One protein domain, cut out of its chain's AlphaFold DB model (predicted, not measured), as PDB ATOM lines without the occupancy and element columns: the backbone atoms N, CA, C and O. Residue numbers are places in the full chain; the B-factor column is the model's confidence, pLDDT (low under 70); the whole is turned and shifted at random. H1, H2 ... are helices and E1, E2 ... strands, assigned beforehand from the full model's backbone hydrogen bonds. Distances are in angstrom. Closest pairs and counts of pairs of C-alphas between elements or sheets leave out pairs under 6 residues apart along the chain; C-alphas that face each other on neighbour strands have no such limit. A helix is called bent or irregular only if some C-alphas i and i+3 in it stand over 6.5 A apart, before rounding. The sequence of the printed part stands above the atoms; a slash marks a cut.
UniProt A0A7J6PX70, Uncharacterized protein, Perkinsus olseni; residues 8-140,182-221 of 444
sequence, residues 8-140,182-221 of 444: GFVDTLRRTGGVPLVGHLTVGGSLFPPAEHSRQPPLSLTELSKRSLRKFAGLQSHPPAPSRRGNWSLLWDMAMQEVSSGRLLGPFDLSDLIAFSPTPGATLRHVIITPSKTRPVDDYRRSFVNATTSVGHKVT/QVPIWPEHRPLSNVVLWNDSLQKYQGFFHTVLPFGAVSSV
ATOM      1  N   GLY A   8     231.764 235.038 255.193       85.81
ATOM      2  CA  GLY A   8     232.073 234.131 254.093       85.81
ATOM      3  C   GLY A   8     233.403 233.393 254.257       85.81
ATOM      4  O   GLY A   8     233.561 232.325 253.678       85.81
ATOM      5  N   PHE A   9     234.349 233.899 255.058       89.62
ATOM      6  CA  PHE A   9     235.592 233.180 255.342       89.62
ATOM      7  C   PHE A   9     235.358 231.871 256.093       89.62
ATOM      8  O   PHE A   9     235.919 230.844 255.714       89.62
ATOM      9  N   VAL A  10     234.502 231.892 257.118       87.25
ATOM     10  CA  VAL A  10     234.176 230.697 257.913       87.25
ATOM     11  C   VAL A  10     233.460 229.669 257.039       87.25
ATOM     12  O   VAL A  10     233.807 228.489 257.063       87.25
ATOM     13  N   ASP A  11     232.529 230.122 256.197       87.38
ATOM     14  CA  ASP A  11     231.824 229.256 255.248       87.38
ATOM     15  C   ASP A  11     232.748 228.691 254.168       87.38
ATOM     16  O   ASP A  11     232.560 227.556 253.729       87.38
ATOM     17  N   THR A  12     233.750 229.455 253.717       87.50
ATOM     18  CA  THR A  12     234.811 228.928 252.855       87.50
ATOM     19  C   THR A  12     235.537 227.805 253.582       87.50
ATOM     20  O   THR A  12     235.465 226.678 253.114       87.50
ATOM     21  N   LEU A  13     236.137 228.068 254.749       89.62
ATOM     22  CA  LEU A  13     236.897 227.057 255.492       89.62
ATOM     23  C   LEU A  13     236.081 225.786 255.767       89.62
ATOM     24  O   LEU A  13     236.594 224.688 255.572       89.62
ATOM     25  N   ARG A  14     234.805 225.921 256.151       89.06
ATOM     26  CA  ARG A  14     233.912 224.781 256.400       89.06
ATOM     27  C   ARG A  14     233.623 223.965 255.138       89.06
ATOM     28  O   ARG A  14     233.581 222.743 255.218       89.06
ATOM     29  N   ARG A  15     233.393 224.612 253.991       90.44
ATOM     30  CA  ARG A  15     233.047 223.916 252.736       90.44
ATOM     31  C   ARG A  15     234.253 223.304 252.038       90.44
ATOM     32  O   ARG A  15     234.120 222.251 251.432       90.44
ATOM     33  N   THR A  16     235.391 223.988 252.068       91.00
ATOM     34  CA  THR A  16     236.573 223.620 251.277       91.00
ATOM     35  C   THR A  16     237.661 222.952 252.109       91.00
ATOM     36  O   THR A  16     238.637 222.473 251.547       91.00
ATOM     37  N   GLY A  17     237.564 222.956 253.443       91.88
ATOM     38  CA  GLY A  17     238.610 222.426 254.326       91.88
ATOM     39  C   GLY A  17     239.929 223.211 254.285       91.88
ATOM     40  O   GLY A  17     240.931 222.756 254.828       91.88
ATOM     41  N   GLY A  18     239.958 224.378 253.633       93.50
ATOM     42  CA  GLY A  18     241.160 225.198 253.504       93.50
ATOM     43  C   GLY A  18     240.991 226.401 252.586       93.50
ATOM     44  O   GLY A  18     239.961 226.592 251.941       93.50
ATOM     45  N   VAL A  19     242.012 227.249 252.526       94.75
ATOM     46  CA  VAL A  19     241.971 228.501 251.769       94.75
ATOM     47  C   VAL A  19     242.310 228.260 250.290       94.75
ATOM     48  O   VAL A  19     243.293 227.577 249.990       94.75
ATOM     49  N   PRO A  20     241.550 228.839 249.339       94.56
ATOM     50  CA  PRO A  20     241.878 228.767 247.919       94.56
ATOM     51  C   PRO A  20     243.250 229.374 247.592       94.56
ATOM     52  O   PRO A  20     243.516 230.532 247.907       94.56
ATOM     53  N   LEU A  21     244.105 228.613 246.898       94.75
ATOM     54  CA  LEU A  21     245.411 229.107 246.439       94.75
ATOM     55  C   LEU A  21     245.327 230.059 245.231       94.75
ATOM     56  O   LEU A  21     246.178 230.934 245.091       94.75
ATOM     57  N   VAL A  22     244.336 229.869 244.359       94.31
ATOM     58  CA  VAL A  22     244.169 230.563 243.073       94.31
ATOM     59  C   VAL A  22     242.727 231.033 242.883       94.31
ATOM     60  O   VAL A  22     241.844 230.669 243.663       94.31
ATOM     61  N   GLY A  23     242.480 231.796 241.819       92.25
ATOM     62  CA  GLY A  23     241.168 232.320 241.457       92.25
ATOM     63  C   GLY A  23     240.943 233.752 241.937       92.25
ATOM     64  O   GLY A  23     241.870 234.451 242.356       92.25
ATOM     65  N   HIS A  24     239.694 234.203 241.842       89.94
ATOM     66  CA  HIS A  24     239.301 235.516 242.337       89.94
ATOM     67  C   HIS A  24     238.996 235.444 243.837       89.94
ATOM     68  O   HIS A  24     237.967 234.915 244.253       89.94
ATOM     69  N   LEU A  25     239.908 235.965 244.654       87.88
ATOM     70  CA  LEU A  25     239.770 235.999 246.101       87.88
ATOM     71  C   LEU A  25     238.931 237.205 246.508       87.88
ATOM     72  O   LEU A  25     239.378 238.359 246.461       87.88
ATOM     73  N   THR A  26     237.711 236.921 246.945       79.38
ATOM     74  CA  THR A  26     236.837 237.893 247.588       79.38
ATOM     75  C   THR A  26     237.020 237.821 249.102       79.38
ATOM     76  O   THR A  26     237.096 236.748 249.702       79.38
ATOM     77  N   VAL A  27     237.137 238.992 249.715       79.56
ATOM     78  CA  VAL A  27     237.078 239.171 251.163       79.56
ATOM     79  C   VAL A  27     235.688 239.722 251.439       79.56
ATOM     80  O   VAL A  27     235.274 240.677 250.793       79.56
ATOM     81  N   GLY A  28     234.921 239.069 252.304       72.00
ATOM     82  CA  GLY A  28     233.549 239.469 252.582       72.00
ATOM     83  C   GLY A  28     233.454 240.762 253.396       72.00
ATOM     84  O   GLY A  28     234.308 241.058 254.234       72.00
ATOM     85  N   GLY A  29     232.363 241.495 253.163       73.38
ATOM     86  CA  GLY A  29     231.942 242.653 253.953       73.38
ATOM     87  C   GLY A  29     232.921 243.825 253.942       73.38
ATOM     88  O   GLY A  29     233.578 244.103 252.946       73.38
ATOM     89  N   SER A  30     232.981 244.547 255.060       78.12
ATOM     90  CA  SER A  30     233.801 245.751 255.240       78.12
ATOM     91  C   SER A  30     235.199 245.469 255.804       78.12
ATOM     92  O   SER A  30     235.857 246.404 256.259       78.12
ATOM     93  N   LEU A  31     235.662 244.208 255.801       85.31
ATOM     94  CA  LEU A  31     236.948 243.855 256.418       85.31
ATOM     95  C   LEU A  31     238.116 244.612 255.773       85.31
ATOM     96  O   LEU A  31     238.968 245.154 256.472       85.31
ATOM     97  N   PHE A  32     238.131 244.666 254.441       87.69
ATOM     98  CA  PHE A  32     239.087 245.448 253.666       87.69
ATOM     99  C   PHE A  32     238.347 246.290 252.628       87.69
ATOM    100  O   PHE A  32     237.348 245.827 252.073       87.69
ATOM    101  N   PRO A  33     238.826 247.507 252.320       85.88
ATOM    102  CA  PRO A  33     238.225 248.313 251.270       85.88
ATOM    103  C   PRO A  33     238.349 247.611 249.905       85.88
ATOM    104  O   PRO A  33     239.365 246.949 249.641       85.88
ATOM    105  N   PRO A  34     237.358 247.775 249.008       83.69
ATOM    106  CA  PRO A  34     237.452 247.281 247.641       83.69
ATOM    107  C   PRO A  34     238.722 247.791 246.956       83.69
ATOM    108  O   PRO A  34     239.131 248.941 247.137       83.69
ATOM    109  N   ALA A  35     239.364 246.934 246.168       80.69
ATOM    110  CA  ALA A  35     240.461 247.370 245.322       80.69
ATOM    111  C   ALA A  35     239.906 248.295 244.230       80.69
ATOM    112  O   ALA A  35     238.910 247.959 243.592       80.69
ATOM    113  N   GLU A  36     240.583 249.421 243.972       68.81
ATOM    114  CA  GLU A  36     240.179 250.383 242.931       68.81
ATOM    115  C   GLU A  36     239.957 249.699 241.577       68.81
ATOM    116  O   GLU A  36     239.099 250.114 240.801       68.81
ATOM    117  N   HIS A  37     240.724 248.644 241.285       66.12
ATOM    118  CA  HIS A  37     240.603 247.835 240.077       66.12
ATOM    119  C   HIS A  37     240.542 246.351 240.462       66.12
ATOM    120  O   HIS A  37     241.562 245.657 240.454       66.12
ATOM    121  N   SER A  38     239.351 245.848 240.797       59.44
ATOM    122  CA  SER A  38     239.122 244.404 240.925       59.44
ATOM    123  C   SER A  38     239.221 243.762 239.538       59.44
ATOM    124  O   SER A  38     238.288 243.805 238.739       59.44
ATOM    125  N   ARG A  39     240.405 243.245 239.199       68.00
ATOM    126  CA  ARG A  39     240.657 242.592 237.909       68.00
ATOM    127  C   ARG A  39     240.459 241.090 238.050       68.00
ATOM    128  O   ARG A  39     240.835 240.500 239.064       68.00
ATOM    129  N   GLN A  40     239.911 240.460 237.017       79.75
ATOM    130  CA  GLN A  40     239.990 239.008 236.879       79.75
ATOM    131  C   GLN A  40     241.462 238.565 236.866       79.75
ATOM    132  O   GLN A  40     242.333 239.365 236.494       79.75
ATOM    133  N   PRO A  41     241.767 237.325 237.279       84.19
ATOM    134  CA  PRO A  41     243.116 236.805 237.163       84.19
ATOM    135  C   PRO A  41     243.644 236.956 235.729       84.19
ATOM    136  O   PRO A  41     242.936 236.605 234.783       84.19
ATOM    137  N   PRO A  42     244.869 237.471 235.534       87.25
ATOM    138  CA  PRO A  42     245.414 237.697 234.194       87.25
ATOM    139  C   PRO A  42     245.697 236.404 233.415       87.25
ATOM    140  O   PRO A  42     245.947 236.462 232.213       87.25
ATOM    141  N   LEU A  43     245.688 235.244 234.078       92.75
ATOM    142  CA  LEU A  43     245.926 233.939 233.477       92.75
ATOM    143  C   LEU A  43     244.844 232.934 233.898       92.75
ATOM    144  O   LEU A  43     244.483 232.860 235.072       92.75
ATOM    145  N   SER A  44     244.368 232.118 232.955       92.94
ATOM    146  CA  SER A  44     243.469 230.997 233.250       92.94
ATOM    147  C   SER A  44     244.235 229.777 233.778       92.94
ATOM    148  O   SER A  44     245.429 229.609 233.510       92.94
ATOM    149  N   LEU A  45     243.540 228.876 234.482       92.56
ATOM    150  CA  LEU A  45     244.131 227.615 234.960       92.56
ATOM    151  C   LEU A  45     244.551 226.690 233.812       92.56
ATOM    152  O   LEU A  45     245.571 226.011 233.909       92.56
ATOM    153  N   THR A  46     243.822 226.715 232.696       92.62
ATOM    154  CA  THR A  46     244.177 225.966 231.483       92.62
ATOM    155  C   THR A  46     245.521 226.425 230.921       92.62
ATOM    156  O   THR A  46     246.367 225.603 230.573       92.62
ATOM    157  N   GLU A  47     245.754 227.738 230.855       94.06
ATOM    158  CA  GLU A  47     247.023 228.278 230.364       94.06
ATOM    159  C   GLU A  47     248.166 228.055 231.367       94.06
ATOM    160  O   GLU A  47     249.283 227.722 230.966       94.06
ATOM    161  N   LEU A  48     247.890 228.158 232.675       94.62
ATOM    162  CA  LEU A  48     248.846 227.777 233.718       94.62
ATOM    163  C   LEU A  48     249.291 226.320 233.568       94.62
ATOM    164  O   LEU A  48     250.489 226.043 233.653       94.62
ATOM    165  N   SER A  49     248.357 225.402 233.308       93.12
ATOM    166  CA  SER A  49     248.671 223.987 233.096       93.12
ATOM    167  C   SER A  49     249.601 223.793 231.898       93.12
ATOM    168  O   SER A  49     250.686 223.232 232.046       93.12
ATOM    169  N   LYS A  50     249.280 224.382 230.735       93.75
ATOM    170  CA  LYS A  50     250.149 224.329 229.542       93.75
ATOM    171  C   LYS A  50     251.563 224.851 229.812       93.75
ATOM    172  O   LYS A  50     252.542 224.339 229.265       93.75
ATOM    173  N   ARG A  51     251.702 225.911 230.613       95.00
ATOM    174  CA  ARG A  51     253.014 226.458 231.003       95.00
ATOM    175  C   ARG A  51     253.749 225.543 231.974       95.00
ATOM    176  O   ARG A  51     254.952 225.349 231.821       95.00
ATOM    177  N   SER A  52     253.033 224.970 232.932       94.75
ATOM    178  CA  SER A  52     253.608 224.080 233.937       94.75
ATOM    179  C   SER A  52     254.091 222.772 233.316       94.75
ATOM    180  O   SER A  52     255.222 222.380 233.578       94.75
ATOM    181  N   LEU A  53     253.326 222.169 232.399       93.44
ATOM    182  CA  LEU A  53     253.736 220.973 231.653       93.44
ATOM    183  C   LEU A  53     254.999 221.212 230.814       93.44
ATOM    184  O   LEU A  53     255.937 220.422 230.876       93.44
ATOM    185  N   ARG A  54     255.083 222.347 230.102       93.50
ATOM    186  CA  ARG A  54     256.316 222.745 229.393       93.50
ATOM    187  C   ARG A  54     257.505 222.887 230.343       93.50
ATOM    188  O   ARG A  54     258.619 222.501 230.001       93.50
ATOM    189  N   LYS A  55     257.274 223.434 231.538       93.44
ATOM    190  CA  LYS A  55     258.316 223.579 232.555       93.44
ATOM    191  C   LYS A  55     258.764 222.226 233.109       93.44
ATOM    192  O   LYS A  55     259.964 222.029 233.239       93.44
ATOM    193  N   PHE A  56     257.845 221.300 233.383       93.00
ATOM    194  CA  PHE A  56     258.196 219.937 233.787       93.00
ATOM    195  C   PHE A  56     259.031 219.223 232.728       93.00
ATOM    196  O   PHE A  56     260.081 218.694 233.076       93.00
ATOM    197  N   ALA A  57     258.634 219.287 231.453       92.00
ATOM    198  CA  ALA A  57     259.419 218.717 230.358       92.00
ATOM    199  C   ALA A  57     260.844 219.302 230.328       92.00
ATOM    200  O   ALA A  57     261.825 218.566 230.264       92.00
ATOM    201  N   GLY A  58     260.974 220.625 230.486       92.50
ATOM    202  CA  GLY A  58     262.278 221.283 230.594       92.50
ATOM    203  C   GLY A  58     263.125 220.768 231.763       92.50
ATOM    204  O   GLY A  58     264.311 220.504 231.574       92.50
ATOM    205  N   LEU A  59     262.521 220.593 232.944       91.06
ATOM    206  CA  LEU A  59     263.191 220.069 234.142       91.06
ATOM    207  C   LEU A  59     263.589 218.593 233.997       91.06
ATOM    208  O   LEU A  59     264.656 218.213 234.463       91.06
ATOM    209  N   GLN A  60     262.769 217.771 233.340       89.31
ATOM    210  CA  GLN A  60     263.084 216.364 233.074       89.31
ATOM    211  C   GLN A  60     264.247 216.212 232.088       89.31
ATOM    212  O   GLN A  60     265.063 215.310 232.241       89.31
ATOM    213  N   SER A  61     264.342 217.098 231.094       89.44
ATOM    214  CA  SER A  61     265.399 217.033 230.081       89.44
ATOM    215  C   SER A  61     266.715 217.691 230.507       89.44
ATOM    216  O   SER A  61     267.747 217.385 229.918       89.44
ATOM    217  N   HIS A  62     266.704 218.605 231.486       87.75
ATOM    218  CA  HIS A  62     267.877 219.423 231.814       87.75
ATOM    219  C   HIS A  62     268.157 219.443 233.322       87.75
ATOM    220  O   HIS A  62     267.397 220.066 234.072       87.75
ATOM    221  N   PRO A  63     269.278 218.858 233.789       84.06
ATOM    222  CA  PRO A  63     269.712 219.032 235.169       84.06
ATOM    223  C   PRO A  63     270.027 220.512 235.462       84.06
ATOM    224  O   PRO A  63     270.285 221.300 234.542       84.06
ATOM    225  N   PRO A  64     270.025 220.937 236.738       83.88
ATOM    226  CA  PRO A  64     270.387 222.298 237.094       83.88
ATOM    227  C   PRO A  64     271.833 222.587 236.677       83.88
ATOM    228  O   PRO A  64     272.747 221.791 236.911       83.88
ATOM    229  N   ALA A  65     272.038 223.767 236.086       75.12
ATOM    230  CA  ALA A  65     273.366 224.241 235.713       75.12
ATOM    231  C   ALA A  65     274.325 224.200 236.925       75.12
ATOM    232  O   ALA A  65     273.895 224.541 238.032       75.12
ATOM    233  N   PRO A  66     275.620 223.864 236.744       66.50
ATOM    234  CA  PRO A  66     276.601 223.803 237.835       66.50
ATOM    235  C   PRO A  66     276.658 225.080 238.687       66.50
ATOM    236  O   PRO A  66     276.725 225.010 239.908       66.50
ATOM    237  N   SER A  67     276.509 226.250 238.057       59.53
ATOM    238  CA  SER A  67     276.464 227.563 238.717       59.53
ATOM    239  C   SER A  67     275.231 227.799 239.603       59.53
ATOM    240  O   SER A  67     275.209 228.734 240.395       59.53
ATOM    241  N   ARG A  68     274.195 226.958 239.488       59.00
ATOM    242  CA  ARG A  68     272.971 226.980 240.306       59.00
ATOM    243  C   ARG A  68     272.922 225.847 241.331       59.00
ATOM    244  O   ARG A  68     271.878 225.654 241.941       59.00
ATOM    245  N   ARG A  69     274.011 225.097 241.531       59.12
ATOM    246  CA  ARG A  69     274.077 223.994 242.509       59.12
ATOM    247  C   ARG A  69     274.224 224.447 243.968       59.12
ATOM    248  O   ARG A  69     274.317 223.614 244.859       59.12
ATOM    249  N   GLY A  70     274.227 225.752 244.233       63.41
ATOM    250  CA  GLY A  70     274.285 226.275 245.594       63.41
ATOM    251  C   GLY A  70     272.957 226.089 246.326       63.41
ATOM    252  O   GLY A  70     271.973 226.741 245.982       63.41
ATOM    253  N   ASN A  71     272.974 225.262 247.376       84.25
ATOM    254  CA  ASN A  71     271.927 225.069 248.392       84.25
ATOM    255  C   ASN A  71     270.802 224.056 248.094       84.25
ATOM    256  O   ASN A  71     269.789 224.085 248.792       84.25
ATOM    257  N   TRP A  72     270.946 223.145 247.122       87.31
ATOM    258  CA  TRP A  72     269.931 222.098 246.898       87.31
ATOM    259  C   TRP A  72     269.810 221.133 248.067       87.31
ATOM    260  O   TRP A  72     268.697 220.894 248.518       87.31
ATOM    261  N   SER A  73     270.931 220.664 248.609       88.94
ATOM    262  CA  SER A  73     270.941 219.766 249.767       88.94
ATOM    263  C   SER A  73     270.277 220.428 250.985       88.94
ATOM    264  O   SER A  73     269.387 219.855 251.597       88.94
ATOM    265  N   LEU A  74     270.575 221.709 251.239       91.06
ATOM    266  CA  LEU A  74     269.910 222.501 252.281       91.06
ATOM    267  C   LEU A  74     268.394 222.640 252.052       91.06
ATOM    268  O   LEU A  74     267.604 222.511 252.984       91.06
ATOM    269  N   LEU A  75     267.971 222.930 250.818       92.75
ATOM    270  CA  LEU A  75     266.551 223.013 250.465       92.75
ATOM    271  C   LEU A  75     265.846 221.662 250.591       92.75
ATOM    272  O   LEU A  75     264.676 221.630 250.971       92.75
ATOM    273  N   TRP A  76     266.548 220.578 250.265       94.56
ATOM    274  CA  TRP A  76     266.073 219.212 250.410       94.56
ATOM    275  C   TRP A  76     265.834 218.879 251.882       94.56
ATOM    276  O   TRP A  76     264.724 218.493 252.238       94.56
ATOM    277  N   ASP A  77     266.813 219.144 252.749       94.12
ATOM    278  CA  ASP A  77     266.693 218.934 254.194       94.12
ATOM    279  C   ASP A  77     265.528 219.738 254.783       94.12
ATOM    280  O   ASP A  77     264.708 219.206 255.534       94.12
ATOM    281  N   MET A  78     265.388 221.008 254.385       94.69
ATOM    282  CA  MET A  78     264.250 221.842 254.783       94.69
ATOM    283  C   MET A  78     262.910 221.275 254.299       94.69
ATOM    284  O   MET A  78     261.940 221.275 255.054       94.69
ATOM    285  N   ALA A  79     262.831 220.781 253.061       96.00
ATOM    286  CA  ALA A  79     261.610 220.168 252.543       96.00
ATOM    287  C   ALA A  79     261.259 218.885 253.305       96.00
ATOM    288  O   ALA A  79     260.099 218.694 253.656       96.00
ATOM    289  N   MET A  80     262.243 218.049 253.637       96.94
ATOM    290  CA  MET A  80     262.020 216.833 254.422       96.94
ATOM    291  C   MET A  80     261.583 217.134 255.863       96.94
ATOM    292  O   MET A  80     260.720 216.430 256.385       96.94
ATOM    293  N   GLN A  81     262.076 218.213 256.480       96.00
ATOM    294  CA  GLN A  81     261.547 218.713 257.761       96.00
ATOM    295  C   GLN A  81     260.084 219.168 257.640       96.00
ATOM    296  O   GLN A  81     259.257 218.925 258.524       96.00
ATOM    297  N   GLU A  82     259.726 219.823 256.532       96.06
ATOM    298  CA  GLU A  82     258.335 220.192 256.281       96.06
ATOM    299  C   GLU A  82     257.450 218.957 256.042       96.06
ATOM    300  O   GLU A  82     256.319 218.941 256.530       96.06
ATOM    301  N   VAL A  83     257.966 217.908 255.390       97.69
ATOM    302  CA  VAL A  83     257.286 216.607 255.253       97.69
ATOM    303  C   VAL A  83     257.060 215.963 256.619       97.69
ATOM    304  O   VAL A  83     255.932 215.583 256.921       97.69
ATOM    305  N   SER A  84     258.074 215.908 257.492       97.25
ATOM    306  CA  SER A  84     257.915 215.320 258.832       97.25
ATOM    307  C   SER A  84     256.908 216.079 259.701       97.25
ATOM    308  O   SER A  84     256.259 215.484 260.553       97.25
ATOM    309  N   SER A  85     256.751 217.388 259.476       94.31
ATOM    310  CA  SER A  85     255.727 218.213 260.139       94.31
ATOM    311  C   SER A  85     254.345 218.169 259.468       94.31
ATOM    312  O   SER A  85     253.436 218.880 259.891       94.31
ATOM    313  N   GLY A  86     254.183 217.397 258.387       95.75
ATOM    314  CA  GLY A  86     252.935 217.294 257.629       95.75
ATOM    315  C   GLY A  86     252.587 218.525 256.784       95.75
ATOM    316  O   GLY A  86     251.480 218.597 256.254       95.75
ATOM    317  N   ARG A  87     253.502 219.494 256.635       96.06
ATOM    318  CA  ARG A  87     253.318 220.733 255.847       96.06
ATOM    319  C   ARG A  87     253.564 220.532 254.348       96.06
ATOM    320  O   ARG A  87     253.088 221.326 253.530       96.06
ATOM    321  N   LEU A  88     254.300 219.477 253.998       97.00
ATOM    322  CA  LEU A  88     254.509 218.997 252.634       97.00
ATOM    323  C   LEU A  88     254.127 217.516 252.515       97.00
ATOM    324  O   LEU A  88     254.273 216.752 253.464       97.00
ATOM    325  N   LEU A  89     253.695 217.111 251.323       95.94
ATOM    326  CA  LEU A  89     253.560 215.717 250.904       95.94
ATOM    327  C   LEU A  89     254.605 215.424 249.831       95.94
ATOM    328  O   LEU A  89     254.778 216.237 248.921       95.94
ATOM    329  N   GLY A  90     255.252 214.266 249.912       95.50
ATOM    330  CA  GLY A  90     256.291 213.826 248.985       95.50
ATOM    331  C   GLY A  90     257.483 213.217 249.727       95.50
ATOM    332  O   GLY A  90     257.361 212.910 250.914       95.50
ATOM    333  N   PRO A  91     258.637 213.062 249.061       96.75
ATOM    334  CA  PRO A  91     258.902 213.437 247.668       96.75
ATOM    335  C   PRO A  91     258.157 212.551 246.660       96.75
ATOM    336  O   PRO A  91     257.983 211.358 246.889       96.75
ATOM    337  N   PHE A  92     257.766 213.126 245.524       95.88
ATOM    338  CA  PHE A  92     257.183 212.406 244.387       95.88
ATOM    339  C   PHE A  92     258.026 212.591 243.128       95.88
ATOM    340  O   PHE A  92     258.661 213.637 242.936       95.88
ATOM    341  N   ASP A  93     257.984 211.605 242.237       94.50
ATOM    342  CA  ASP A  93     258.566 211.753 240.910       94.50
ATOM    343  C   ASP A  93     257.709 212.683 240.046       94.50
ATOM    344  O   ASP A  93     256.490 212.780 240.198       94.50
ATOM    345  N   LEU A  94     258.349 213.408 239.121       93.00
ATOM    346  CA  LEU A  94     257.642 214.399 238.304       93.00
ATOM    347  C   LEU A  94     256.530 213.774 237.449       93.00
ATOM    348  O   LEU A  94     255.509 214.421 237.231       93.00
ATOM    349  N   SER A  95     256.708 212.530 236.995       91.31
ATOM    350  CA  SER A  95     255.678 211.767 236.279       91.31
ATOM    351  C   SER A  95     254.417 211.586 237.118       91.31
ATOM    352  O   SER A  95     253.317 211.787 236.610       91.31
ATOM    353  N   ASP A  96     254.577 211.281 238.405       92.06
ATOM    354  CA  ASP A  96     253.464 211.011 239.313       92.06
ATOM    355  C   ASP A  96     252.695 212.296 239.613       92.06
ATOM    356  O   ASP A  96     251.469 212.301 239.635       92.06
ATOM    357  N   LEU A  97     253.402 213.423 239.756       89.88
ATOM    358  CA  LEU A  97     252.785 214.741 239.939       89.88
ATOM    359  C   LEU A  97     251.942 215.154 238.728       89.88
ATOM    360  O   LEU A  97     250.867 215.731 238.893       89.88
ATOM    361  N   ILE A  98     252.437 214.871 237.520       90.00
ATOM    362  CA  ILE A  98     251.730 215.145 236.264       90.00
ATOM    363  C   ILE A  98     250.519 214.222 236.116       90.00
ATOM    364  O   ILE A  98     249.466 214.668 235.672       90.00
ATOM    365  N   ALA A  99     250.648 212.952 236.503       89.31
ATOM    366  CA  ALA A  99     249.550 211.992 236.464       89.31
ATOM    367  C   ALA A  99     248.467 212.297 237.515       89.31
ATOM    368  O   ALA A  99     247.285 212.080 237.263       89.31
ATOM    369  N   PHE A 100     248.858 212.832 238.675       86.94
ATOM    370  CA  PHE A 100     247.952 213.125 239.786       86.94
ATOM    371  C   PHE A 100     246.935 214.228 239.468       86.94
ATOM    372  O   PHE A 100     245.834 214.236 240.016       86.94
ATOM    373  N   SER A 101     247.288 215.190 238.613       84.62
ATOM    374  CA  SER A 101     246.407 216.312 238.301       84.62
ATOM    375  C   SER A 101     246.598 216.815 236.875       84.62
ATOM    376  O   SER A 101     247.734 216.977 236.440       84.62
ATOM    377  N   PRO A 102     245.513 217.184 236.165       76.69
ATOM    378  CA  PRO A 102     245.606 217.795 234.839       76.69
ATOM    379  C   PRO A 102     246.169 219.228 234.864       76.69
ATOM    380  O   PRO A 102     246.441 219.807 233.810       76.69
ATOM    381  N   THR A 103     246.320 219.843 236.041       82.00
ATOM    382  CA  THR A 103     246.784 221.229 236.203       82.00
ATOM    383  C   THR A 103     247.861 221.361 237.294       82.00
ATOM    384  O   THR A 103     247.728 222.181 238.204       82.00
ATOM    385  N   PRO A 104     248.962 220.590 237.229       88.69
ATOM    386  CA  PRO A 104     249.976 220.618 238.273       88.69
ATOM    387  C   PRO A 104     250.743 221.941 238.216       88.69
ATOM    388  O   PRO A 104     251.153 222.392 237.146       88.69
ATOM    389  N   GLY A 105     250.968 222.568 239.369       91.31
ATOM    390  CA  GLY A 105     251.876 223.704 239.475       91.31
ATOM    391  C   GLY A 105     253.324 223.257 239.266       91.31
ATOM    392  O   GLY A 105     253.714 222.166 239.668       91.31
ATOM    393  N   ALA A 106     254.155 224.099 238.658       94.19
ATOM    394  CA  ALA A 106     255.587 223.828 238.507       94.19
ATOM    395  C   ALA A 106     256.411 224.953 239.144       94.19
ATOM    396  O   ALA A 106     256.970 225.817 238.452       94.19
ATOM    397  N   THR A 107     256.468 224.996 240.475       95.19
ATOM    398  CA  THR A 107     257.171 226.063 241.203       95.19
ATOM    399  C   THR A 107     258.570 225.622 241.599       95.19
ATOM    400  O   THR A 107     258.735 224.605 242.247       95.19
ATOM    401  N   LEU A 108     259.595 226.380 241.198       91.56
ATOM    402  CA  LEU A 108     260.948 226.126 241.693       91.56
ATOM    403  C   LEU A 108     261.091 226.804 243.047       91.56
ATOM    404  O   LEU A 108     260.711 227.969 243.205       91.56
ATOM    405  N   ARG A 109     261.647 226.061 243.996       91.31
ATOM    406  CA  ARG A 109     261.951 226.568 245.323       91.31
ATOM    407  C   ARG A 109     263.391 227.059 245.374       91.31
ATOM    408  O   ARG A 109     264.304 226.433 244.838       91.31
ATOM    409  N   HIS A 110     263.576 228.197 246.023       88.38
ATOM    410  CA  HIS A 110     264.865 228.840 246.230       88.38
ATOM    411  C   HIS A 110     265.063 229.123 247.714       88.38
ATOM    412  O   HIS A 110     264.096 229.237 248.463       88.38
ATOM    413  N   VAL A 111     266.310 229.261 248.153       88.88
ATOM    414  CA  VAL A 111     266.611 229.662 249.528       88.88
ATOM    415  C   VAL A 111     266.952 231.146 249.571       88.88
ATOM    416  O   VAL A 111     267.688 231.651 248.725       88.88
ATOM    417  N   ILE A 112     266.424 231.846 250.572       86.44
ATOM    418  CA  ILE A 112     266.905 233.172 250.951       86.44
ATOM    419  C   ILE A 112     267.671 233.021 252.259       86.44
ATOM    420  O   ILE A 112     267.092 232.650 253.283       86.44
ATOM    421  N   ILE A 113     268.964 233.331 252.209       87.06
ATOM    422  CA  ILE A 113     269.854 233.350 253.366       87.06
ATOM    423  C   ILE A 113     270.002 234.808 253.794       87.06
ATOM    424  O   ILE A 113     270.440 235.656 253.022       87.06
ATOM    425  N   THR A 114     269.590 235.103 255.021       83.06
ATOM    426  CA  THR A 114     269.838 236.390 255.684       83.06
ATOM    427  C   THR A 114     270.624 236.135 256.967       83.06
ATOM    428  O   THR A 114     270.501 235.030 257.498       83.06
ATOM    429  N   PRO A 115     271.371 237.118 257.510       82.00
ATOM    430  CA  PRO A 115     272.169 236.917 258.726       82.00
ATOM    431  C   PRO A 115     271.374 236.343 259.908       82.00
ATOM    432  O   PRO A 115     271.915 235.601 260.714       82.00
ATOM    433  N   SER A 116     270.079 236.660 259.992       76.75
ATOM    434  CA  SER A 116     269.198 236.220 261.075       76.75
ATOM    435  C   SER A 116     268.369 234.975 260.760       76.75
ATOM    436  O   SER A 116     267.854 234.340 261.679       76.75
ATOM    437  N   LYS A 117     268.154 234.642 259.478       82.50
ATOM    438  CA  LYS A 117     267.250 233.550 259.090       82.50
ATOM    439  C   LYS A 117     267.518 233.035 257.681       82.50
ATOM    440  O   LYS A 117     267.540 233.806 256.718       82.50
ATOM    441  N   THR A 118     267.558 231.715 257.553       87.69
ATOM    442  CA  THR A 118     267.476 231.003 256.276       87.69
ATOM    443  C   THR A 118     266.052 230.507 256.070       87.69
ATOM    444  O   THR A 118     265.453 229.957 256.992       87.69
ATOM    445  N   ARG A 119     265.473 230.733 254.887       86.94
ATOM    446  CA  ARG A 119     264.096 230.313 254.592       86.94
ATOM    447  C   ARG A 119     263.926 229.829 253.152       86.94
ATOM    448  O   ARG A 119     264.440 230.493 252.245       86.94
ATOM    449  N   PRO A 120     263.184 228.730 252.928       90.62
ATOM    450  CA  PRO A 120     262.748 228.362 251.594       90.62
ATOM    451  C   PRO A 120     261.693 229.363 251.109       90.62
ATOM    452  O   PRO A 120     260.857 229.843 251.878       90.62
ATOM    453  N   VAL A 121     261.745 229.700 249.825       88.31
ATOM    454  CA  VAL A 121     260.800 230.591 249.154       88.31
ATOM    455  C   VAL A 121     260.412 229.984 247.819       88.31
ATOM    456  O   VAL A 121     261.270 229.623 247.008       88.31
ATOM    457  N   ASP A 122     259.107 229.919 247.583       93.25
ATOM    458  CA  ASP A 122     258.532 229.362 246.369       93.25
ATOM    459  C   ASP A 122     258.229 230.494 245.390       93.25
ATOM    460  O   ASP A 122     257.455 231.412 245.683       93.25
ATOM    461  N   ASP A 123     258.856 230.463 244.212       91.38
ATOM    462  CA  ASP A 123     258.696 231.527 243.218       91.38
ATOM    463  C   ASP A 123     257.407 231.342 242.398       91.38
ATOM    464  O   ASP A 123     257.420 231.026 241.201       91.38
ATOM    465  N   TYR A 124     256.267 231.565 243.061       94.25
ATOM    466  CA  TYR A 124     254.936 231.514 242.448       94.25
ATOM    467  C   TYR A 124     254.705 232.602 241.388       94.25
ATOM    468  O   TYR A 124     253.736 232.542 240.623       94.25
ATOM    469  N   ARG A 125     255.599 233.599 241.302       92.88
ATOM    470  CA  ARG A 125     255.614 234.576 240.209       92.88
ATOM    471  C   ARG A 125     256.164 233.936 238.935       92.88
ATOM    472  O   ARG A 125     255.510 234.026 237.898       92.88
ATOM    473  N   ARG A 126     257.321 233.266 238.992       91.06
ATOM    474  CA  ARG A 126     257.930 232.588 237.829       91.06
ATOM    475  C   ARG A 126     257.201 231.319 237.402       91.06
ATOM    476  O   ARG A 126     257.351 230.906 236.256       91.06
ATOM    477  N   SER A 127     256.441 230.676 238.288       93.31
ATOM    478  CA  SER A 127     255.551 229.570 237.901       93.31
ATOM    479  C   SER A 127     254.192 230.030 237.376       93.31
ATOM    480  O   SER A 127     253.407 229.197 236.947       93.31
ATOM    481  N   PHE A 128     253.922 231.340 237.368       95.00
ATOM    482  CA  PHE A 128     252.653 231.946 236.956       95.00
ATOM    483  C   PHE A 128     251.428 231.579 237.808       95.00
ATOM    484  O   PHE A 128     250.333 232.047 237.502       95.00
ATOM    485  N   VAL A 129     251.574 230.839 238.908       95.12
ATOM    486  CA  VAL A 129     250.457 230.550 239.825       95.12
ATOM    487  C   VAL A 129     249.867 231.851 240.376       95.12
ATOM    488  O   VAL A 129     248.652 232.040 240.350       95.12
ATOM    489  N   ASN A 130     250.711 232.820 240.745       94.88
ATOM    490  CA  ASN A 130     250.240 234.139 241.179       94.88
ATOM    491  C   ASN A 130     249.474 234.891 240.076       94.88
ATOM    492  O   ASN A 130     248.594 235.683 240.388       94.88
ATOM    493  N   ALA A 131     249.753 234.623 238.795       94.38
ATOM    494  CA  ALA A 131     249.010 235.213 237.679       94.38
ATOM    495  C   ALA A 131     247.613 234.587 237.490       94.38
ATOM    496  O   ALA A 131     246.790 235.140 236.771       94.38
ATOM    497  N   THR A 132     247.317 233.469 238.154       94.25
ATOM    498  CA  THR A 132     245.963 232.885 238.209       94.25
ATOM    499  C   THR A 132     245.172 233.325 239.437       94.25
ATOM    500  O   THR A 132     244.064 232.848 239.673       94.25
ATOM    501  N   THR A 133     245.720 234.257 240.216       93.00
ATOM    502  CA  THR A 133     245.080 234.796 241.413       93.00
ATOM    503  C   THR A 133     244.818 236.280 241.232       93.00
ATOM    504  O   THR A 133     245.679 237.018 240.754       93.00
ATOM    505  N   SER A 134     243.652 236.743 241.662       91.00
ATOM    506  CA  SER A 134     243.414 238.167 241.875       91.00
ATOM    507  C   SER A 134     242.729 238.400 243.211       91.00
ATOM    508  O   SER A 134     242.005 237.541 243.704       91.00
ATOM    509  N   VAL A 135     242.990 239.554 243.821       87.75
ATOM    510  CA  VAL A 135     242.417 239.930 245.117       87.75
ATOM    511  C   VAL A 135     241.519 241.135 244.886       87.75
ATOM    512  O   VAL A 135     241.991 242.179 244.443       87.75
ATOM    513  N   GLY A 136     240.225 240.990 245.172       86.75
ATOM    514  CA  GLY A 136     239.239 242.059 244.954       86.75
ATOM    515  C   GLY A 136     239.315 243.212 245.961       86.75
ATOM    516  O   GLY A 136     238.557 244.170 245.850       86.75
ATOM    517  N   HIS A 137     240.211 243.127 246.947       87.50
ATOM    518  CA  HIS A 137     240.272 244.027 248.096       87.50
ATOM    519  C   HIS A 137     241.700 244.491 248.356       87.50
ATOM    520  O   HIS A 137     242.663 243.738 248.193       87.50
ATOM    521  N   LYS A 138     241.839 245.741 248.793       87.69
ATOM    522  CA  LYS A 138     243.124 246.302 249.194       87.69
ATOM    523  C   LYS A 138     243.357 245.985 250.665       87.69
ATOM    524  O   LYS A 138     242.678 246.528 251.526       87.69
ATOM    525  N   VAL A 139     244.347 245.139 250.940       86.62
ATOM    526  CA  VAL A 139     244.775 244.839 252.312       86.62
ATOM    527  C   VAL A 139     245.118 246.135 253.050       86.62
ATOM    528  O   VAL A 139     245.949 246.923 252.591       86.62
ATOM    529  N   THR A 140     244.498 246.323 254.210       85.81
ATOM    530  CA  THR A 140     244.804 247.396 255.159       85.81
ATOM    531  C   THR A 140     245.198 246.776 256.488       85.81
ATOM    532  O   THR A 140     244.432 246.010 257.064       85.81
ATOM    533  N   GLN A 182     250.306 227.503 259.232       93.81
ATOM    534  CA  GLN A 182     249.312 226.808 260.047       93.81
ATOM    535  C   GLN A 182     247.954 226.679 259.343       93.81
ATOM    536  O   GLN A 182     247.076 225.956 259.800       93.81
ATOM    537  N   VAL A 183     247.758 227.385 258.225       95.06
ATOM    538  CA  VAL A 183     246.459 227.479 257.557       95.06
ATOM    539  C   VAL A 183     246.406 226.496 256.392       95.06
ATOM    540  O   VAL A 183     247.242 226.599 255.493       95.06
ATOM    541  N   PRO A 184     245.435 225.569 256.347       95.62
ATOM    542  CA  PRO A 184     245.352 224.579 255.281       95.62
ATOM    543  C   PRO A 184     245.049 225.218 253.922       95.62
ATOM    544  O   PRO A 184     244.284 226.183 253.818       95.62
ATOM    545  N   ILE A 185     245.619 224.648 252.859       95.62
ATOM    546  CA  ILE A 185     245.200 224.930 251.479       95.62
ATOM    547  C   ILE A 185     243.935 224.125 251.196       95.62
ATOM    548  O   ILE A 185     243.838 222.968 251.601       95.62
ATOM    549  N   TRP A 186     243.003 224.709 250.442       95.56
ATOM    550  CA  TRP A 186     241.901 223.968 249.829       95.56
ATOM    551  C   TRP A 186     242.451 222.727 249.087       95.56
ATOM    552  O   TRP A 186     243.235 222.912 248.148       95.56
ATOM    553  N   PRO A 187     242.108 221.481 249.488       94.19
ATOM    554  CA  PRO A 187     242.708 220.271 248.918       94.19
ATOM    555  C   PRO A 187     242.673 220.185 247.386       94.19
ATOM    556  O   PRO A 187     243.633 219.725 246.775       94.19
ATOM    557  N   GLU A 188     241.638 220.715 246.750       93.31
ATOM    558  CA  GLU A 188     241.425 220.732 245.303       93.31
ATOM    559  C   GLU A 188     242.417 221.655 244.585       93.31
ATOM    560  O   GLU A 188     242.738 221.457 243.415       93.31
ATOM    561  N   HIS A 189     242.960 222.649 245.290       94.88
ATOM    562  CA  HIS A 189     244.014 223.531 244.793       94.88
ATOM    563  C   HIS A 189     245.424 223.047 245.167       94.88
ATOM    564  O   HIS A 189     246.413 223.658 244.756       94.88
ATOM    565  N   ARG A 190     245.554 221.943 245.913       93.75
ATOM    566  CA  ARG A 190     246.851 221.385 246.319       93.75
ATOM    567  C   ARG A 190     247.786 221.087 245.138       93.75
ATOM    568  O   ARG A 190     248.959 221.457 245.252       93.75
ATOM    569  N   PRO A 191     247.332 220.540 243.993       94.00
ATOM    570  CA  PRO A 191     248.218 220.304 242.851       94.00
ATOM    571  C   PRO A 191     248.909 221.565 242.321       94.00
ATOM    572  O   PRO A 191     250.044 221.509 241.852       94.00
ATOM    573  N   LEU A 192     248.260 222.724 242.450       95.06
ATOM    574  CA  LEU A 192     248.786 224.023 242.018       95.06
ATOM    575  C   LEU A 192     249.867 224.562 242.961       95.06
ATOM    576  O   LEU A 192     250.664 225.416 242.571       95.06
ATOM    577  N   SER A 193     249.911 224.062 244.199       94.62
ATOM    578  CA  SER A 193     250.926 224.442 245.182       94.62
ATOM    579  C   SER A 193     252.283 223.790 244.923       94.62
ATOM    580  O   SER A 193     253.255 224.201 245.544       94.62
ATOM    581  N   ASN A 194     252.361 222.809 244.018       94.69
ATOM    582  CA  ASN A 194     253.527 221.952 243.862       94.69
ATOM    583  C   ASN A 194     254.853 222.717 243.705       94.69
ATOM    584  O   ASN A 194     254.989 223.621 242.866       94.69
ATOM    585  N   VAL A 195     255.830 222.301 244.511       95.00
ATOM    586  CA  VAL A 195     257.206 222.797 244.508       95.00
ATOM    587  C   VAL A 195     258.150 221.705 244.035       95.00
ATOM    588  O   VAL A 195     257.977 220.543 244.375       95.00
ATOM    589  N   VAL A 196     259.151 222.080 243.250       94.44
ATOM    590  CA  VAL A 196     260.113 221.171 242.635       94.44
ATOM    591  C   VAL A 196     261.513 221.517 243.123       94.44
ATOM    592  O   VAL A 196     261.919 222.686 243.109       94.44
ATOM    593  N   LEU A 197     262.239 220.486 243.543       93.81
ATOM    594  CA  LEU A 197     263.596 220.547 244.069       93.81
ATOM    595  C   LEU A 197     264.479 219.529 243.357       93.81
ATOM    596  O   LEU A 197     264.021 218.463 242.948       93.81
ATOM    597  N   TRP A 198     265.754 219.868 243.207       92.50
ATOM    598  CA  TRP A 198     266.755 218.919 242.745       92.50
ATOM    599  C   TRP A 198     267.174 218.000 243.897       92.50
ATOM    600  O   TRP A 198     267.520 218.492 244.972       92.50
ATOM    601  N   ASN A 199     267.143 216.687 243.671       92.44
ATOM    602  CA  ASN A 199     267.687 215.690 244.584       92.44
ATOM    603  C   ASN A 199     269.102 215.315 244.121       92.44
ATOM    604  O   ASN A 199     269.267 214.650 243.095       92.44
ATOM    605  N   ASP A 200     270.115 215.726 244.887       88.94
ATOM    606  CA  ASP A 200     271.520 215.442 244.578       88.94
ATOM    607  C   ASP A 200     271.843 213.940 244.621       88.94
ATOM    608  O   ASP A 200     272.637 213.461 243.819       88.94
ATOM    609  N   SER A 201     271.209 213.167 245.497       89.50
ATOM    610  CA  SER A 201     271.477 211.728 245.626       89.50
ATOM    611  C   SER A 201     270.945 210.939 244.431       89.50
ATOM    612  O   SER A 201     271.597 210.020 243.947       89.50
ATOM    613  N   LEU A 202     269.761 211.311 243.935       91.50
ATOM    614  CA  LEU A 202     269.108 210.633 242.812       91.50
ATOM    615  C   LEU A 202     269.409 211.276 241.452       91.50
ATOM    616  O   LEU A 202     268.947 210.768 240.434       91.50
ATOM    617  N   GLN A 203     270.137 212.399 241.436       90.94
ATOM    618  CA  GLN A 203     270.432 213.196 240.240       90.94
ATOM    619  C   GLN A 203     269.181 213.467 239.384       90.94
ATOM    620  O   GLN A 203     269.212 213.399 238.154       90.94
ATOM    621  N   LYS A 204     268.056 213.769 240.044       93.00
ATOM    622  CA  LYS A 204     266.780 214.074 239.386       93.00
ATOM    623  C   LYS A 204     265.976 215.101 240.171       93.00
ATOM    624  O   LYS A 204     266.152 215.264 241.378       93.00
ATOM    625  N   TYR A 205     265.058 215.781 239.492       94.50
ATOM    626  CA  TYR A 205     264.071 216.617 240.168       94.50
ATOM    627  C   TYR A 205     262.966 215.762 240.786       94.50
ATOM    628  O   TYR A 205     262.473 214.823 240.162       94.50
ATOM    629  N   GLN A 206     262.542 216.145 241.984       95.62
ATOM    630  CA  GLN A 206     261.367 215.605 242.659       95.62
ATOM    631  C   GLN A 206     260.490 216.757 243.134       95.62
ATOM    632  O   GLN A 206     260.967 217.888 243.293       95.62
ATOM    633  N   GLY A 207     259.201 216.495 243.320       95.50
ATOM    634  CA  GLY A 207     258.265 217.518 243.770       95.50
ATOM    635  C   GLY A 207     257.508 217.160 245.034       95.50
ATOM    636  O   GLY A 207     257.501 216.017 245.492       95.50
ATOM    637  N   PHE A 208     256.901 218.195 245.598       96.69
ATOM    638  CA  PHE A 208     256.200 218.164 246.865       96.69
ATOM    639  C   PHE A 208     254.947 219.028 246.777       96.69
ATOM    640  O   PHE A 208     254.983 220.146 246.255       96.69
ATOM    641  N   PHE A 209     253.851 218.555 247.358       95.12
ATOM    642  CA  PHE A 209     252.635 219.349 247.498       95.12
ATOM    643  C   PHE A 209     252.571 219.998 248.871       95.12
ATOM    644  O   PHE A 209     252.820 219.339 249.874       95.12
ATOM    645  N   HIS A 210     252.149 221.255 248.941       96.31
ATOM    646  CA  HIS A 210     251.850 221.875 250.226       96.31
ATOM    647  C   HIS A 210     250.493 221.434 250.763       96.31
ATOM    648  O   HIS A 210     249.500 221.376 250.040       96.31
ATOM    649  N   THR A 211     250.421 221.173 252.063       96.56
ATOM    650  CA  THR A 211     249.148 220.967 252.776       96.56
ATOM    651  C   THR A 211     248.633 222.266 253.398       96.56
ATOM    652  O   THR A 211     247.427 222.428 253.571       96.56
ATOM    653  N   VAL A 212     249.539 223.212 253.650       96.44
ATOM    654  CA  VAL A 212     249.303 224.519 254.279       96.44
ATOM    655  C   VAL A 212     249.770 225.662 253.377       96.44
ATOM    656  O   VAL A 212     250.630 225.466 252.519       96.44
ATOM    657  N   LEU A 213     249.220 226.864 253.549       95.69
ATOM    658  CA  LEU A 213     249.495 228.021 252.694       95.69
ATOM    659  C   LEU A 213     251.016 228.277 252.555       95.69
ATOM    660  O   LEU A 213     251.737 228.307 253.559       95.69
ATOM    661  N   PRO A 214     251.550 228.416 251.328       94.56
ATOM    662  CA  PRO A 214     252.988 228.502 251.097       94.56
ATOM    663  C   PRO A 214     253.543 229.931 251.110       94.56
ATOM    664  O   PRO A 214     252.864 230.913 250.810       94.56
ATOM    665  N   PHE A 215     254.841 230.061 251.391       91.12
ATOM    666  CA  PHE A 215     255.547 231.331 251.209       91.12
ATOM    667  C   PHE A 215     255.585 231.714 249.722       91.12
ATOM    668  O   PHE A 215     255.955 230.903 248.885       91.12
ATOM    669  N   GLY A 216     255.270 232.971 249.395       90.00
ATOM    670  CA  GLY A 216     255.399 233.515 248.034       90.00
ATOM    671  C   GLY A 216     254.115 233.501 247.197       90.00
ATOM    672  O   GLY A 216     254.061 234.171 246.159       90.00
ATOM    673  N   ALA A 217     253.065 232.811 247.649       92.75
ATOM    674  CA  ALA A 217     251.755 232.871 247.009       92.75
ATOM    675  C   ALA A 217     250.972 234.111 247.470       92.75
ATOM    676  O   ALA A 217     250.864 234.387 248.666       92.75
ATOM    677  N   VAL A 218     250.375 234.840 246.521       90.75
ATOM    678  CA  VAL A 218     249.554 236.040 246.802       90.75
ATOM    679  C   VAL A 218     248.385 235.704 247.734       90.75
ATOM    680  O   VAL A 218     248.107 236.433 248.684       90.75
ATOM    681  N   SER A 219     247.746 234.561 247.497       92.12
ATOM    682  CA  SER A 219     246.629 234.040 248.288       92.12
ATOM    683  C   SER A 219     246.980 233.745 249.743       92.12
ATOM    684  O   SER A 219     246.103 233.831 250.601       92.12
ATOM    685  N   SER A 220     248.244 233.441 250.047       94.12
ATOM    686  CA  SER A 220     248.649 233.040 251.398       94.12
ATOM    687  C   SER A 220     248.554 234.187 252.393       94.12
ATOM    688  O   SER A 220     248.020 234.020 253.487       94.12
ATOM    689  N   VAL A 221     248.989 235.380 251.976       90.25
ATOM    690  CA  VAL A 221     248.909 236.591 252.803       90.25
ATOM    691  C   VAL A 221     247.451 236.970 253.044       90.25
ATOM    692  O   VAL A 221     247.049 237.168 254.186       90.25
TER     693      VAL A 221
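What this domain is: This is residues 8 to 140 and 182 to 221 of the 444 residues of an uncharacterized protein of Perkinsus olseni (UniProt A0A7J6PX70). A strongly twisted sheet of five strands curls round helix H3 like part of a barrel, while the long helix H2 and the shorter H4 and H6 cover its opposite face. Toward one end of the longest axis lie H1, the small parallel sheet of E1 and E5, and much of the unnamed stretch 26 to 44. The printed part has 173 residues, with seven named helices and seven named strands in the order H1 E1 H2 H3 E2 H4 E3 E4 H5 E5 H6 E6 E7 H7; the class is mixed, helices and strands. The large sheet is mixed, in the order E2 E7 E6 E3 E4. The whole is compact, with a radius of gyration of the C-alphas of 16.6 A and spans of 51 by 38 by 29 A.

Where its parts are: H1, residues 8 to 16, begins at C-alpha 8 (232.073, 234.131, 254.093). E1 is residues 23 to 25, H2 residues 45 to 61, 24.3 A long, and H3 residues 72 to 84, 18.2 A. E2, residues 88 to 93, is joined to H4, residues 94 to 100, by a tight link with 0 residues between them. E3, residues 107 to 114, spans 21.8 A, and E4 is residues 117 to 122. H5, residues 129 to 132, precedes E5, residues 133 to 135. H6 is residues 187 to 193, E6 195 to 199, and E7 204 to 210, 20.0 A long. H7, residues 218 to 221, ends at C-alpha 221 (248.909, 236.591, 252.803).

How they stand to each other: E2 and E7 are antiparallel, with N 89 and O 209 at 2.8 A. The hairpin E6 and E7 has N 197 and O 206 at 2.9 A. E3 pairs parallel with E6 over residues 107 to 108, N 196 and O 107 at 2.7 A, and over 109 to 114 with E4 in a hairpin, N 112 and O 119 at 2.9 A. H2 and H4 on one face and H3 on the other make three layers, helices on both faces of a sheet. The closest C-alphas of H3 and E6 are Trp 72 and Trp 198, 6.1 A. H4 is over E7 at a height over the sheet of 9.8 A; E2, H4, E3 form a split strand-helix-strand unit, two same-way strands joined through a helix, with E7 and E6 between them and a right-handed crossover. H2 and H4 only just touch, with 3 pairs of C-alphas within 8 A, closest Phe 56 and Leu 94, 7.2 A. H2 also only just touches H5, with 3 such pairs, closest Leu 45 and Thr 132, 6.5 A. H6, on the same face as H2, is irregular, C-alphas 188 and 191 being 7.2 A apart. E1 and E5 are parallel, N 25 and O 134 at 2.8 A. The closest C-alphas of H7 and E5 are Ser 219 and Thr 133, 7.1 A. H1 is close to but not clearly touching H6, Thr 16 and Pro 187 having the closest C-alphas, 7.4 A. In H1, H2, H3 and H4 every O i to N i+4 pair is within hydrogen-bond range; in H6 0 of 3 are, beside 3 of 4 O i to N i+3 pairs, and H5 and H7 are too short for an i+4 pair.

The domain as a whole: The C-alphas farthest apart are those of Ser 30 and Ser 201, 51.7 A. Residues 141 to 181 are not printed, and C-alphas 140 and 182 are 21.6 A apart across the cut. Of the links that are printed whole, E1 to H2 is long, with 19 residues. The mean pLDDT of the printed part is 89.4; residues 36 to 39 and 66 to 70 are under 70.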